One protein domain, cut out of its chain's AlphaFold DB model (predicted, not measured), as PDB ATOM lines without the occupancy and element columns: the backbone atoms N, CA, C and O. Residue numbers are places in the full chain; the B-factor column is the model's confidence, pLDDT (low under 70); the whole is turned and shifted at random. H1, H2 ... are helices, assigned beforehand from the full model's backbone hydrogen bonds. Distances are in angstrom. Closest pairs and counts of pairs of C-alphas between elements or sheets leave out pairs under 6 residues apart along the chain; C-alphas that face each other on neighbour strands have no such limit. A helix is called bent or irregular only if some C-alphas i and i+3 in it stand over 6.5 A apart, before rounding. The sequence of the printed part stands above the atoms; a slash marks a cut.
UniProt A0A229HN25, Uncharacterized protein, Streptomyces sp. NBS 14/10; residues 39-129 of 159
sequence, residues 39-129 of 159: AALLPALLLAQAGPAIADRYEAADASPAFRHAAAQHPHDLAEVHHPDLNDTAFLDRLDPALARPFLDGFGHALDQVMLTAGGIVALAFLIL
ATOM      1  N   ALA A  39     -59.015 -35.099  16.442       82.31
ATOM      2  CA  ALA A  39     -57.558 -34.970  16.473       82.31
ATOM      3  C   ALA A  39     -56.845 -36.241  16.970       82.31
ATOM      4  O   ALA A  39     -55.744 -36.524  16.513       82.31
ATOM      5  N   ALA A  40     -57.458 -37.017  17.870       89.88
ATOM      6  CA  ALA A  40     -56.890 -38.271  18.371       89.88
ATOM      7  C   ALA A  40     -57.140 -39.468  17.435       89.88
ATOM      8  O   ALA A  40     -56.328 -40.390  17.378       89.88
ATOM      9  N   LEU A  41     -58.246 -39.454  16.685       90.12
ATOM     10  CA  LEU A  41     -58.615 -40.554  15.795       90.12
ATOM     11  C   LEU A  41     -57.698 -40.661  14.573       90.12
ATOM     12  O   LEU A  41     -57.430 -41.775  14.137       90.12
ATOM     13  N   LEU A  42     -57.186 -39.546  14.038       90.06
ATOM     14  CA  LEU A  42     -56.288 -39.595  12.877       90.06
ATOM     15  C   LEU A  42     -54.938 -40.263  13.187       90.06
ATOM     16  O   LEU A  42     -54.586 -41.196  12.468       90.06
ATOM     17  N   PRO A  43     -54.202 -39.886  14.252       92.00
ATOM     18  CA  PRO A  43     -52.993 -40.604  14.643       92.00
ATOM     19  C   PRO A  43     -53.272 -42.055  15.037       92.00
ATOM     20  O   PRO A  43     -52.481 -42.931  14.707       92.00
ATOM     21  N   ALA A  44     -54.403 -42.331  15.701       93.69
ATOM     22  CA  ALA A  44     -54.789 -43.698  16.044       93.69
ATOM     23  C   ALA A  44     -55.014 -44.558  14.789       93.69
ATOM     24  O   ALA A  44     -54.543 -45.691  14.726       93.69
ATOM     25  N   LEU A  45     -55.688 -44.010  13.776       94.50
ATOM     26  CA  LEU A  45     -55.896 -44.683  12.497       94.50
ATOM     27  C   LEU A  45     -54.581 -44.848  11.728       94.50
ATOM     28  O   LEU A  45     -54.336 -45.917  11.179       94.50
ATOM     29  N   LEU A  46     -53.719 -43.828  11.727       94.50
ATOM     30  CA  LEU A  46     -52.393 -43.909  11.120       94.50
ATOM     31  C   LEU A  46     -51.561 -45.020  11.747       94.50
ATOM     32  O   LEU A  46     -51.017 -45.837  11.019       94.50
ATOM     33  N   LEU A  47     -51.503 -45.095  13.076       92.50
ATOM     34  CA  LEU A  47     -50.735 -46.130  13.762       92.50
ATOM     35  C   LEU A  47     -51.314 -47.531  13.506       92.50
ATOM     36  O   LEU A  47     -50.559 -48.489  13.360       92.50
ATOM     37  N   ALA A  48     -52.640 -47.641  13.383       94.62
ATOM     38  CA  ALA A  48     -53.308 -48.887  13.014       94.62
ATOM     39  C   ALA A  48     -52.993 -49.340  11.574       94.62
ATOM     40  O   ALA A  48     -52.925 -50.541  11.323       94.62
ATOM     41  N   GLN A  49     -52.799 -48.405  10.636       95.19
ATOM     42  CA  GLN A  49     -52.494 -48.699   9.225       95.19
ATOM     43  C   GLN A  49     -50.989 -48.791   8.931       95.19
ATOM     44  O   GLN A  49     -50.589 -49.483   7.999       95.19
ATOM     45  N   ALA A  50     -50.145 -48.134   9.730       93.44
ATOM     46  CA  ALA A  50     -48.705 -48.072   9.508       93.44
ATOM     47  C   ALA A  50     -48.052 -49.458   9.547       93.44
ATOM     48  O   ALA A  50     -47.284 -49.785   8.651       93.44
ATOM     49  N   GLY A  51     -48.382 -50.291  10.541       91.12
ATOM     50  CA  GLY A  51     -47.812 -51.638  10.668       91.12
ATOM     51  C   GLY A  51     -48.040 -52.510   9.423       91.12
ATOM     52  O   GLY A  51     -47.060 -52.952   8.823       91.12
ATOM     53  N   PRO A  52     -49.302 -52.725   8.997       94.19
ATOM     54  CA  PRO A  52     -49.611 -53.461   7.771       94.19
ATOM     55  C   PRO A  52     -48.953 -52.865   6.520       94.19
ATOM     56  O   PRO A  52     -48.290 -53.583   5.782       94.19
ATOM     57  N   ALA A  53     -49.049 -51.544   6.319       93.62
ATOM     58  CA  ALA A  53     -48.483 -50.893   5.137       93.62
ATOM     59  C   ALA A  53     -46.952 -51.019   5.060       93.62
ATOM     60  O   ALA A  53     -46.393 -51.148   3.972       93.62
ATOM     61  N   ILE A  54     -46.263 -50.986   6.204       92.06
ATOM     62  CA  ILE A  54     -44.819 -51.220   6.286       92.06
ATOM     63  C   ILE A  54     -44.497 -52.683   5.957       92.06
ATOM     64  O   ILE A  54     -43.612 -52.933   5.139       92.06
ATOM     65  N   ALA A  55     -45.227 -53.641   6.536       91.81
ATOM     66  CA  ALA A  55     -45.019 -55.067   6.282       91.81
ATOM     67  C   ALA A  55     -45.159 -55.416   4.789       91.81
ATOM     68  O   ALA A  55     -44.269 -56.057   4.230       91.81
ATOM     69  N   ASP A  56     -46.198 -54.899   4.127       94.25
ATOM     70  CA  ASP A  56     -46.439 -55.112   2.696       94.25
ATOM     71  C   ASP A  56     -45.274 -54.592   1.832       94.25
ATOM     72  O   ASP A  56     -44.889 -55.205   0.832       94.25
ATOM     73  N   ARG A  57     -44.669 -53.454   2.210       93.56
ATOM     74  CA  ARG A  57     -43.512 -52.898   1.488       93.56
ATOM     75  C   ARG A  57     -42.237 -53.689   1.730       93.56
ATOM     76  O   ARG A  57     -41.442 -53.799   0.801       93.56
ATOM     77  N   TYR A  58     -42.046 -54.255   2.919       92.12
ATOM     78  CA  TYR A  58     -40.929 -55.164   3.181       92.12
ATOM     79  C   TYR A  58     -41.055 -56.469   2.395       92.12
ATOM     80  O   TYR A  58     -40.074 -56.909   1.798       92.12
ATOM     81  N   GLU A  59     -42.257 -57.040   2.309       92.38
ATOM     82  CA  GLU A  59     -42.513 -58.220   1.476       92.38
ATOM     83  C   GLU A  59     -42.237 -57.925  -0.007       92.38
ATOM     84  O   GLU A  59     -41.536 -58.679  -0.683       92.38
ATOM     85  N   ALA A  60     -42.695 -56.772  -0.506       92.75
ATOM     86  CA  ALA A  60     -42.396 -56.340  -1.869       92.75
ATOM     87  C   ALA A  60     -40.891 -56.082  -2.101       92.75
ATOM     88  O   ALA A  60     -40.371 -56.355  -3.188       92.75
ATOM     89  N   ALA A  61     -40.179 -55.560  -1.099       91.56
ATOM     90  CA  ALA A  61     -38.751 -55.257  -1.185       91.56
ATOM     91  C   ALA A  61     -37.871 -56.511  -1.227       91.56
ATOM     92  O   ALA A  61     -36.812 -56.475  -1.866       91.56
ATOM     93  N   ASP A  62     -38.322 -57.621  -0.636       88.94
ATOM     94  CA  ASP A  62     -37.597 -58.897  -0.623       88.94
ATOM     95  C   ASP A  62     -37.377 -59.471  -2.034       88.94
ATOM     96  O   ASP A  62     -36.384 -60.150  -2.308       88.94
ATOM     97  N   ALA A  63     -38.226 -59.100  -2.999       91.44
ATOM     98  CA  ALA A  63     -38.027 -59.428  -4.408       91.44
ATOM     99  C   ALA A  63     -36.781 -58.749  -5.016       91.44
ATOM    100  O   ALA A  63     -36.207 -59.257  -5.990       91.44
ATOM    101  N   SER A  64     -36.307 -57.639  -4.442       92.00
ATOM    102  CA  SER A  64     -35.195 -56.869  -4.996       92.00
ATOM    103  C   SER A  64     -33.820 -57.452  -4.608       92.00
ATOM    104  O   SER A  64     -33.553 -57.730  -3.436       92.00
ATOM    105  N   PRO A  65     -32.887 -57.612  -5.569       91.50
ATOM    106  CA  PRO A  65     -31.535 -58.088  -5.269       91.50
ATOM    107  C   PRO A  65     -30.756 -57.159  -4.330       91.50
ATOM    108  O   PRO A  65     -29.966 -57.636  -3.520       91.50
ATOM    109  N   ALA A  66     -30.984 -55.846  -4.430       88.00
ATOM    110  CA  ALA A  66     -30.316 -54.845  -3.602       88.00
ATOM    111  C   ALA A  66     -30.720 -54.963  -2.124       88.00
ATOM    112  O   ALA A  66     -29.848 -54.937  -1.261       88.00
ATOM    113  N   PHE A  67     -32.013 -55.172  -1.842       91.38
ATOM    114  CA  PHE A  67     -32.502 -55.395  -0.482       91.38
ATOM    115  C   PHE A  67     -31.906 -56.667   0.120       91.38
ATOM    116  O   PHE A  67     -31.345 -56.614   1.208       91.38
ATOM    117  N   ARG A  68     -31.922 -57.790  -0.615       91.06
ATOM    118  CA  ARG A  68     -31.337 -59.056  -0.135       91.06
ATOM    119  C   ARG A  68     -29.829 -58.968   0.109       91.06
ATOM    120  O   ARG A  68     -29.317 -59.602   1.026       91.06
ATOM    121  N   HIS A  69     -29.113 -58.195  -0.704       91.31
ATOM    122  CA  HIS A  69     -27.685 -57.966  -0.504       91.31
ATOM    123  C   HIS A  69     -27.421 -57.135   0.758       91.31
ATOM    124  O   HIS A  69     -26.621 -57.552   1.592       91.31
ATOM    125  N   ALA A  70     -28.124 -56.012   0.931       88.00
ATOM    126  CA  ALA A  70     -28.016 -55.180   2.130       88.00
ATOM    127  C   ALA A  70     -28.400 -55.966   3.396       88.00
ATOM    128  O   ALA A  70     -27.663 -55.964   4.375       88.00
ATOM    129  N   ALA A  71     -29.484 -56.740   3.327       88.94
ATOM    130  CA  ALA A  71     -29.925 -57.673   4.357       88.94
ATOM    131  C   ALA A  71     -28.837 -58.681   4.771       88.94
ATOM    132  O   ALA A  71     -28.611 -58.914   5.957       88.94
ATOM    133  N   ALA A  72     -28.143 -59.277   3.799       89.50
ATOM    134  CA  ALA A  72     -27.078 -60.238   4.067       89.50
ATOM    135  C   ALA A  72     -25.822 -59.587   4.668       89.50
ATOM    136  O   ALA A  72     -25.109 -60.225   5.443       89.50
ATOM    137  N   GLN A  73     -25.538 -58.333   4.311       89.00
ATOM    138  CA  GLN A  73     -24.399 -57.577   4.836       89.00
ATOM    139  C   GLN A  73     -24.665 -56.998   6.230       89.00
ATOM    140  O   GLN A  73     -23.740 -56.907   7.038       89.00
ATOM    141  N   HIS A  74     -25.921 -56.659   6.519       87.31
ATOM    142  CA  HIS A  74     -26.352 -55.971   7.732       87.31
ATOM    143  C   HIS A  74     -27.514 -56.713   8.424       87.31
ATOM    144  O   HIS A  74     -28.637 -56.212   8.495       87.31
ATOM    145  N   PRO A  75     -27.278 -57.923   8.970       83.50
ATOM    146  CA  PRO A  75     -28.334 -58.709   9.610       83.50
ATOM    147  C   PRO A  75     -28.838 -58.100  10.930       83.50
ATOM    148  O   PRO A  75     -29.976 -58.349  11.319       83.50
ATOM    149  N   HIS A  76     -28.007 -57.312  11.625       84.56
ATOM    150  CA  HIS A  76     -28.415 -56.609  12.846       84.56
ATOM    151  C   HIS A  76     -29.436 -55.504  12.536       84.56
ATOM    152  O   HIS A  76     -30.478 -55.427  13.175       84.56
ATOM    153  N   ASP A  77     -29.164 -54.715  11.500       83.81
ATOM    154  CA  ASP A  77     -30.008 -53.620  11.017       83.81
ATOM    155  C   ASP A  77     -31.408 -54.113  10.621       83.81
ATOM    156  O   ASP A  77     -32.419 -53.496  10.949       83.81
ATOM    157  N   LEU A  78     -31.489 -55.282   9.978       82.31
ATOM    158  CA  LEU A  78     -32.767 -55.939   9.702       82.31
ATOM    159  C   LEU A  78     -33.544 -56.305  10.970       82.31
ATOM    160  O   LEU A  78     -34.757 -56.112  11.029       82.31
ATOM    161  N   ALA A  79     -32.868 -56.863  11.977       83.81
ATOM    162  CA  ALA A  79     -33.520 -57.239  13.228       83.81
ATOM    163  C   ALA A  79     -34.066 -56.007  13.969       83.81
ATOM    164  O   ALA A  79     -35.161 -56.058  14.528       83.81
ATOM    165  N   GLU A  80     -33.334 -54.894  13.915       82.31
ATOM    166  CA  GLU A  80     -33.717 -53.609  14.501       82.31
ATOM    167  C   GLU A  80     -34.930 -52.989  13.795       82.31
ATOM    168  O   GLU A  80     -35.829 -52.476  14.447       82.31
ATOM    169  N   VAL A  81     -35.050 -53.135  12.474       80.56
ATOM    170  CA  VAL A  81     -36.256 -52.727  11.731       80.56
ATOM    171  C   VAL A  81     -37.499 -53.531  12.130       80.56
ATOM    172  O   VAL A  81     -38.602 -52.984  12.176       80.56
ATOM    173  N   HIS A  82     -37.351 -54.830  12.401       81.06
ATOM    174  CA  HIS A  82     -38.467 -55.680  12.830       81.06
ATOM    175  C   HIS A  82     -38.879 -55.434  14.286       81.06
ATOM    176  O   HIS A  82     -40.045 -55.622  14.645       81.06
ATOM    177  N   HIS A  83     -37.935 -54.993  15.115       80.19
ATOM    178  CA  HIS A  83     -38.139 -54.671  16.522       80.19
ATOM    179  C   HIS A  83     -37.557 -53.292  16.846       80.19
ATOM    180  O   HIS A  83     -36.575 -53.207  17.585       80.19
ATOM    181  N   PRO A  84     -38.153 -52.215  16.304       75.06
ATOM    182  CA  PRO A  84     -37.594 -50.884  16.452       75.06
ATOM    183  C   PRO A  84     -37.626 -50.463  17.918       75.06
ATOM    184  O   PRO A  84     -38.648 -50.616  18.597       75.06
ATOM    185  N   ASP A  85     -36.516 -49.908  18.403       80.81
ATOM    186  CA  ASP A  85     -36.510 -49.226  19.689       80.81
ATOM    187  C   ASP A  85     -37.204 -47.871  19.524       80.81
ATOM    188  O   ASP A  85     -36.707 -46.951  18.879       80.81
ATOM    189  N   LEU A  86     -38.397 -47.739  20.104       78.00
ATOM    190  CA  LEU A  86     -39.166 -46.495  20.045       78.00
ATOM    191  C   LEU A  86     -38.514 -45.359  20.854       78.00
ATOM    192  O   LEU A  86     -38.940 -44.210  20.732       78.00
ATOM    193  N   ASN A  87     -37.531 -45.670  21.701       81.31
ATOM    194  CA  ASN A  87     -36.863 -44.703  22.561       81.31
ATOM    195  C   ASN A  87     -35.602 -44.098  21.917       81.31
ATOM    196  O   ASN A  87     -35.174 -43.021  22.334       81.31
ATOM    197  N   ASP A  88     -35.038 -44.744  20.893       78.19
ATOM    198  CA  ASP A  88     -33.898 -44.249  20.118       78.19
ATOM    199  C   ASP A  88     -34.216 -44.325  18.624       78.19
ATOM    200  O   ASP A  88     -34.143 -45.377  18.007       78.19
ATOM    201  N   THR A  89     -34.571 -43.188  18.023       75.69
ATOM    202  CA  THR A  89     -34.897 -43.102  16.588       75.69
ATOM    203  C   THR A  89     -33.673 -42.866  15.704       75.69
ATOM    204  O   THR A  89     -33.804 -42.852  14.480       75.69
ATOM    205  N   ALA A  90     -32.474 -42.729  16.287       81.00
ATOM    206  CA  ALA A  90     -31.249 -42.510  15.524       81.00
ATOM    207  C   ALA A  90     -30.828 -43.741  14.704       81.00
ATOM    208  O   ALA A  90     -29.953 -43.628  13.843       81.00
ATOM    209  N   PHE A  91     -31.440 -44.910  14.937       78.81
ATOM    210  CA  PHE A  91     -31.191 -46.109  14.134       78.81
ATOM    211  C   PHE A  91     -31.532 -45.891  12.657       78.81
ATOM    212  O   PHE A  91     -30.802 -46.363  11.790       78.81
ATOM    213  N   LEU A  92     -32.576 -45.104  12.360       77.56
ATOM    214  CA  LEU A  92     -33.000 -44.821  10.986       77.56
ATOM    215  C   LEU A  92     -31.934 -44.064  10.184       77.56
ATOM    216  O   LEU A  92     -31.806 -44.296   8.985       77.56
ATOM    217  N   ASP A  93     -31.145 -43.207  10.836       81.25
ATOM    218  CA  ASP A  93     -30.071 -42.442  10.187       81.25
ATOM    219  C   ASP A  93     -28.837 -43.302   9.873       81.25
ATOM    220  O   ASP A  93     -28.027 -42.950   9.013       81.25
ATOM    221  N   ARG A  94     -28.658 -44.409  10.603       82.44
ATOM    222  CA  ARG A  94     -27.520 -45.330  10.447       82.44
ATOM    223  C   ARG A  94     -27.846 -46.528   9.567       82.44
ATOM    224  O   ARG A  94     -26.928 -47.224   9.145       82.44
ATOM    225  N   LEU A  95     -29.131 -46.751   9.313       83.19
ATOM    226  CA  LEU A  95     -29.636 -47.877   8.555       83.19
ATOM    227  C   LEU A  95     -29.210 -47.789   7.087       83.19
ATOM    228  O   LEU A  95     -29.222 -46.710   6.485       83.19
ATOM    229  N   ASP A  96     -28.890 -48.934   6.485       86.12
ATOM    230  CA  ASP A  96     -28.633 -48.988   5.047       86.12
ATOM    231  C   ASP A  96     -29.841 -48.415   4.266       86.12
ATOM    232  O   ASP A  96     -30.990 -48.804   4.522       86.12
ATOM    233  N   PRO A  97     -29.628 -47.512   3.288       86.25
ATOM    234  CA  PRO A  97     -30.715 -46.905   2.523       86.25
ATOM    235  C   PRO A  97     -31.640 -47.919   1.836       86.25
ATOM    236  O   PRO A  97     -32.819 -47.627   1.631       86.25
ATOM    237  N   ALA A  98     -31.136 -49.096   1.457       88.56
ATOM    238  CA  ALA A  98     -31.940 -50.162   0.872       88.56
ATOM    239  C   ALA A  98     -32.910 -50.779   1.890       88.56
ATOM    240  O   ALA A  98     -34.010 -51.171   1.505       88.56
ATOM    241  N   LEU A  99     -32.535 -50.822   3.171       87.50
ATOM    242  CA  LEU A  99     -33.378 -51.308   4.266       87.50
ATOM    243  C   LEU A  99     -34.331 -50.228   4.793       87.50
ATOM    244  O   LEU A  99     -35.430 -50.557   5.236       87.50
ATOM    245  N   ALA A 100     -33.943 -48.953   4.707       89.62
ATOM    246  CA  ALA A 100     -34.750 -47.815   5.156       89.62
ATOM    247  C   ALA A 100     -35.891 -47.452   4.193       89.62
ATOM    248  O   ALA A 100     -36.969 -47.035   4.624       89.62
ATOM    249  N   ARG A 101     -35.677 -47.601   2.878       90.56
ATOM    250  CA  ARG A 101     -36.677 -47.230   1.861       90.56
ATOM    251  C   ARG A 101     -38.047 -47.886   2.072       90.56
ATOM    252  O   ARG A 101     -39.020 -47.138   2.087       90.56
ATOM    253  N   PRO A 102     -38.163 -49.214   2.272       91.50
ATOM    254  CA  PRO A 102     -39.462 -49.866   2.444       91.50
ATOM    255  C   PRO A 102     -40.246 -49.343   3.653       91.50
ATOM    256  O   PRO A 102     -41.464 -49.199   3.568       91.50
ATOM    257  N   PHE A 103     -39.560 -48.996   4.748       90.12
ATOM    258  CA  PHE A 103     -40.182 -48.379   5.920       90.12
ATOM    259  C   PHE A 103     -40.787 -47.011   5.593       90.12
ATOM    260  O   PHE A 103     -41.963 -46.771   5.867       90.12
ATOM    261  N   LEU A 104     -39.998 -46.127   4.971       90.56
ATOM    262  CA  LEU A 104     -40.439 -44.780   4.592       90.56
ATOM    263  C   LEU A 104     -41.602 -44.834   3.595       90.56
ATOM    264  O   LEU A 104     -42.600 -44.132   3.749       90.56
ATOM    265  N   ASP A 105     -41.485 -45.716   2.609       94.38
ATOM    266  CA  ASP A 105     -42.484 -45.965   1.581       94.38
ATOM    267  C   ASP A 105     -43.796 -46.515   2.167       94.38
ATOM    268  O   ASP A 105     -44.884 -46.108   1.747       94.38
ATOM    269  N   GLY A 106     -43.709 -47.426   3.140       92.94
ATOM    270  CA  GLY A 106     -44.865 -47.994   3.836       92.94
ATOM    271  C   GLY A 106     -45.561 -46.974   4.730       92.94
ATOM    272  O   GLY A 106     -46.782 -46.831   4.678       92.94
ATOM    273  N   PHE A 107     -44.789 -46.193   5.487       92.69
ATOM    274  CA  PHE A 107     -45.327 -45.110   6.307       92.69
ATOM    275  C   PHE A 107     -46.001 -44.021   5.457       92.69
ATOM    276  O   PHE A 107     -47.106 -43.580   5.778       92.69
ATOM    277  N   GLY A 108     -45.381 -43.628   4.338       95.50
ATOM    278  CA  GLY A 108     -45.970 -42.698   3.372       95.50
ATOM    279  C   GLY A 108     -47.288 -43.217   2.791       95.50
ATOM    280  O   GLY A 108     -48.268 -42.479   2.725       95.50
ATOM    281  N   HIS A 109     -47.358 -44.509   2.465       96.31
ATOM    282  CA  HIS A 109     -48.595 -45.121   1.981       96.31
ATOM    283  C   HIS A 109     -49.727 -45.085   3.014       96.31
ATOM    284  O   HIS A 109     -50.864 -44.755   2.676       96.31
ATOM    285  N   ALA A 110     -49.411 -45.372   4.280       95.94
ATOM    286  CA  ALA A 110     -50.379 -45.277   5.364       95.94
ATOM    287  C   ALA A 110     -50.889 -43.835   5.541       95.94
ATOM    288  O   ALA A 110     -52.088 -43.626   5.736       95.94
ATOM    289  N   LEU A 111     -50.009 -42.833   5.422       96.06
ATOM    290  CA  LEU A 111     -50.405 -41.422   5.448       96.06
ATOM    291  C   LEU A 111     -51.387 -41.085   4.323       96.06
ATOM    292  O   LEU A 111     -52.423 -40.475   4.595       96.06
ATOM    293  N   ASP A 112     -51.110 -41.523   3.094       96.44
ATOM    294  CA  ASP A 112     -52.002 -41.297   1.953       96.44
ATOM    295  C   ASP A 112     -53.388 -41.911   2.198       96.44
ATOM    296  O   ASP A 112     -54.412 -41.244   2.027       96.44
ATOM    297  N   GLN A 113     -53.442 -43.162   2.669       95.50
ATOM    298  CA  GLN A 113     -54.703 -43.844   2.983       95.50
ATOM    299  C   GLN A 113     -55.501 -43.118   4.074       95.50
ATOM    300  O   GLN A 113     -56.725 -42.976   3.967       95.50
ATOM    301  N   VAL A 114     -54.828 -42.623   5.116       95.06
ATOM    302  CA  VAL A 114     -55.472 -41.869   6.199       95.06
ATOM    303  C   VAL A 114     -55.990 -40.526   5.701       95.06
ATOM    304  O   VAL A 114     -57.125 -40.171   6.018       95.06
ATOM    305  N   MET A 115     -55.215 -39.794   4.896       94.06
ATOM    306  CA  MET A 115     -55.649 -38.520   4.313       94.06
ATOM    307  C   MET A 115     -56.859 -38.703   3.392       94.06
ATOM    308  O   MET A 115     -57.814 -37.927   3.476       94.06
ATOM    309  N   LEU A 116     -56.875 -39.761   2.576       96.38
ATOM    310  CA  LEU A 116     -58.023 -40.114   1.738       96.38
ATOM    311  C   LEU A 116     -59.258 -40.463   2.575       96.38
ATOM    312  O   LEU A 116     -60.356 -39.982   2.289       96.38
ATOM    313  N   THR A 117     -59.085 -41.249   3.637       95.12
ATOM    314  CA  THR A 117     -60.180 -41.626   4.544       95.12
ATOM    315  C   THR A 117     -60.748 -40.401   5.261       95.12
ATOM    316  O   THR A 117     -61.963 -40.200   5.294       95.12
ATOM    317  N   ALA A 118     -59.876 -39.540   5.788       91.94
ATOM    318  CA  ALA A 118     -60.250 -38.299   6.455       91.94
ATOM    319  C   ALA A 118     -60.999 -37.352   5.508       91.94
ATOM    320  O   ALA A 118     -62.074 -36.854   5.850       91.94
ATOM    321  N   GLY A 119     -60.473 -37.156   4.295       94.88
ATOM    322  CA  GLY A 119     -61.128 -36.378   3.246       94.88
ATOM    323  C   GLY A 119     -62.501 -36.944   2.880       94.88
ATOM    324  O   GLY A 119     -63.461 -36.184   2.768       94.88
ATOM    325  N   GLY A 120     -62.626 -38.270   2.785       95.81
ATOM    326  CA  GLY A 120     -63.897 -38.956   2.548       95.81
ATOM    327  C   GLY A 120     -64.930 -38.708   3.649       95.81
ATOM    328  O   GLY A 120     -66.083 -38.407   3.348       95.81
ATOM    329  N   ILE A 121     -64.521 -38.754   4.921       93.44
ATOM    330  CA  ILE A 121     -65.399 -38.455   6.064       93.44
ATOM    331  C   ILE A 121     -65.877 -36.997   6.018       93.44
ATOM    332  O   ILE A 121     -67.066 -36.736   6.203       93.44
ATOM    333  N   VAL A 122     -64.979 -36.047   5.740       91.69
ATOM    334  CA  VAL A 122     -65.326 -34.618   5.633       91.69
ATOM    335  C   VAL A 122     -66.265 -34.366   4.456       91.69
ATOM    336  O   VAL A 122     -67.273 -33.678   4.613       91.69
ATOM    337  N   ALA A 123     -65.977 -34.952   3.293       96.00
ATOM    338  CA  ALA A 123     -66.836 -34.855   2.118       96.00
ATOM    339  C   ALA A 123     -68.227 -35.444   2.396       96.00
ATOM    340  O   ALA A 123     -69.237 -34.823   2.068       96.00
ATOM    341  N   LEU A 124     -68.303 -36.596   3.066       94.75
ATOM    342  CA  LEU A 124     -69.570 -37.215   3.451       94.75
ATOM    343  C   LEU A 124     -70.359 -36.340   4.433       94.75
ATOM    344  O   LEU A 124     -71.554 -36.124   4.238       94.75
ATOM    345  N   ALA A 125     -69.701 -35.790   5.456       90.06
ATOM    346  CA  ALA A 125     -70.325 -34.864   6.399       90.06
ATOM    347  C   ALA A 125     -70.862 -33.608   5.694       90.06
ATOM    348  O   ALA A 125     -71.964 -33.147   5.995       90.06
ATOM    349  N   PHE A 126     -70.118 -33.089   4.715       92.19
ATOM    350  CA  PHE A 126     -70.547 -31.970   3.884       92.19
ATOM    351  C   PHE A 126     -71.782 -32.316   3.037       92.19
ATOM    352  O   PHE A 126     -72.743 -31.550   3.023       92.19
ATOM    353  N   LEU A 127     -71.814 -33.488   2.396       94.06
ATOM    354  CA  LEU A 127     -72.982 -33.951   1.633       94.06
ATOM    355  C   LEU A 127     -74.229 -34.108   2.514       94.06
ATOM    356  O   LEU A 127     -75.322 -33.711   2.111       94.06
ATOM    357  N   ILE A 128     -74.071 -34.628   3.734       92.38
ATOM    358  CA  ILE A 128     -75.163 -34.712   4.716       92.38
ATOM    359  C   ILE A 128     -75.663 -33.307   5.083       92.38
ATOM    360  O   ILE A 128     -76.873 -33.086   5.164       92.38
ATOM    361  N   LEU A 129     -74.753 -32.346   5.260       89.50
ATOM    362  CA  LEU A 129     -75.100 -30.963   5.584       89.50
ATOM    363  C   LEU A 129     -75.887 -30.272   4.467       89.50
ATOM    364  O   LEU A 129     -76.811 -29.519   4.761       89.50
TER     365      LEU A 129
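This is residues 39 to 129 of the 159 residues of an uncharacterized protein of Streptomyces sp. NBS 14/10 (UniProt A0A229HN25). One long helix, H5, makes the longest axis, and the bent helix H1 crosses it slantwise as a lopsided X, while the short helices H2, H3 and H4 gather round the end where H5 begins. The other end of H5, residues 119 to 129, sticks out as a bare arm, and residues 85 to 90 of the link from H3 to H4 stick out as a loop. The printed part has 91 residues, with five named helices in the order H1, H2, H3, H4, H5 and no named strand; the class is all helix. The whole is loose, with a radius of gyration of the C-alphas of 16.4 A, and flat, spanning 57 by 30 by 16 A.

H5, residues 97 to 129, is the longest helix. H1, residues 39 to 62, was assigned as one helix by its hydrogen bonds but is bent, with C-alphas 48 and 51 6.6 A apart; its arms H1a, residues 39 to 48, and H1b, residues 51 to 62, stand at a steep tilt of 35.3 degrees, only just past shallow. H1b touches residues 102 to 110 of H5 at a steep tilt of 41 degrees, opposite ways; their closest C-alphas, of Ile 54 and Gly 106, are 4.1 A apart. H1a touches residues 110 to 118 of H5 at a steep tilt of 44 degrees, opposite ways, with Leu 46 and Val 114 closest at 6.2 A between C-alphas. H2, residues 65 to 73, touches residues 98 to 99 of H5 at a steep tilt of 58 degrees, opposite ways; the closest C-alphas, of Phe 67 and Ala 98, are 5.4 A apart. The helix packing is mostly crossed: of these 3 pairs, 0 are at a shallow tilt. H3, residues 75 to 82, is close to H5 but not clearly touching, with the C-alphas of Leu 78 and Leu 99 closest at 7.2 A. H4, residues 91 to 94, is close to H5 but not clearly touching, with the C-alphas of Leu 92 and Ala 100 closest at 6.8 A. H2 and H4 are apart. Every O i to N i+4 pair is within hydrogen-bond range in H1b, H2 and H3; in H1a 5 of 6 are and in H5 27 of 29, while H4 is too short for such a pair.

H5 is 47.3 A long, from C-alpha 97 at (-30.715, -46.905, 2.523) to C-alpha 129 at (-75.100, -30.963, 5.584); it is irregular, but only just, with C-alphas 99 and 102 6.51 A apart. H1a begins at C-alpha 39 at (-57.558, -34.970, 16.473) and is 15.0 A long; H1b is 16.9 A. H2 is 12.4 A long, H3 11.1 A and H4 5.3 A.

The two C-alphas farthest apart, of Gln 73 and Leu 129, are 57.3 A apart. The printed part has no cut. The links H1 to H2, H2 to H3 and H4 to H5 are tight, and H3 to H4 is short, with 8 residues. The mean pLDDT of the printed part is 89.4, and no printed residue is under 70.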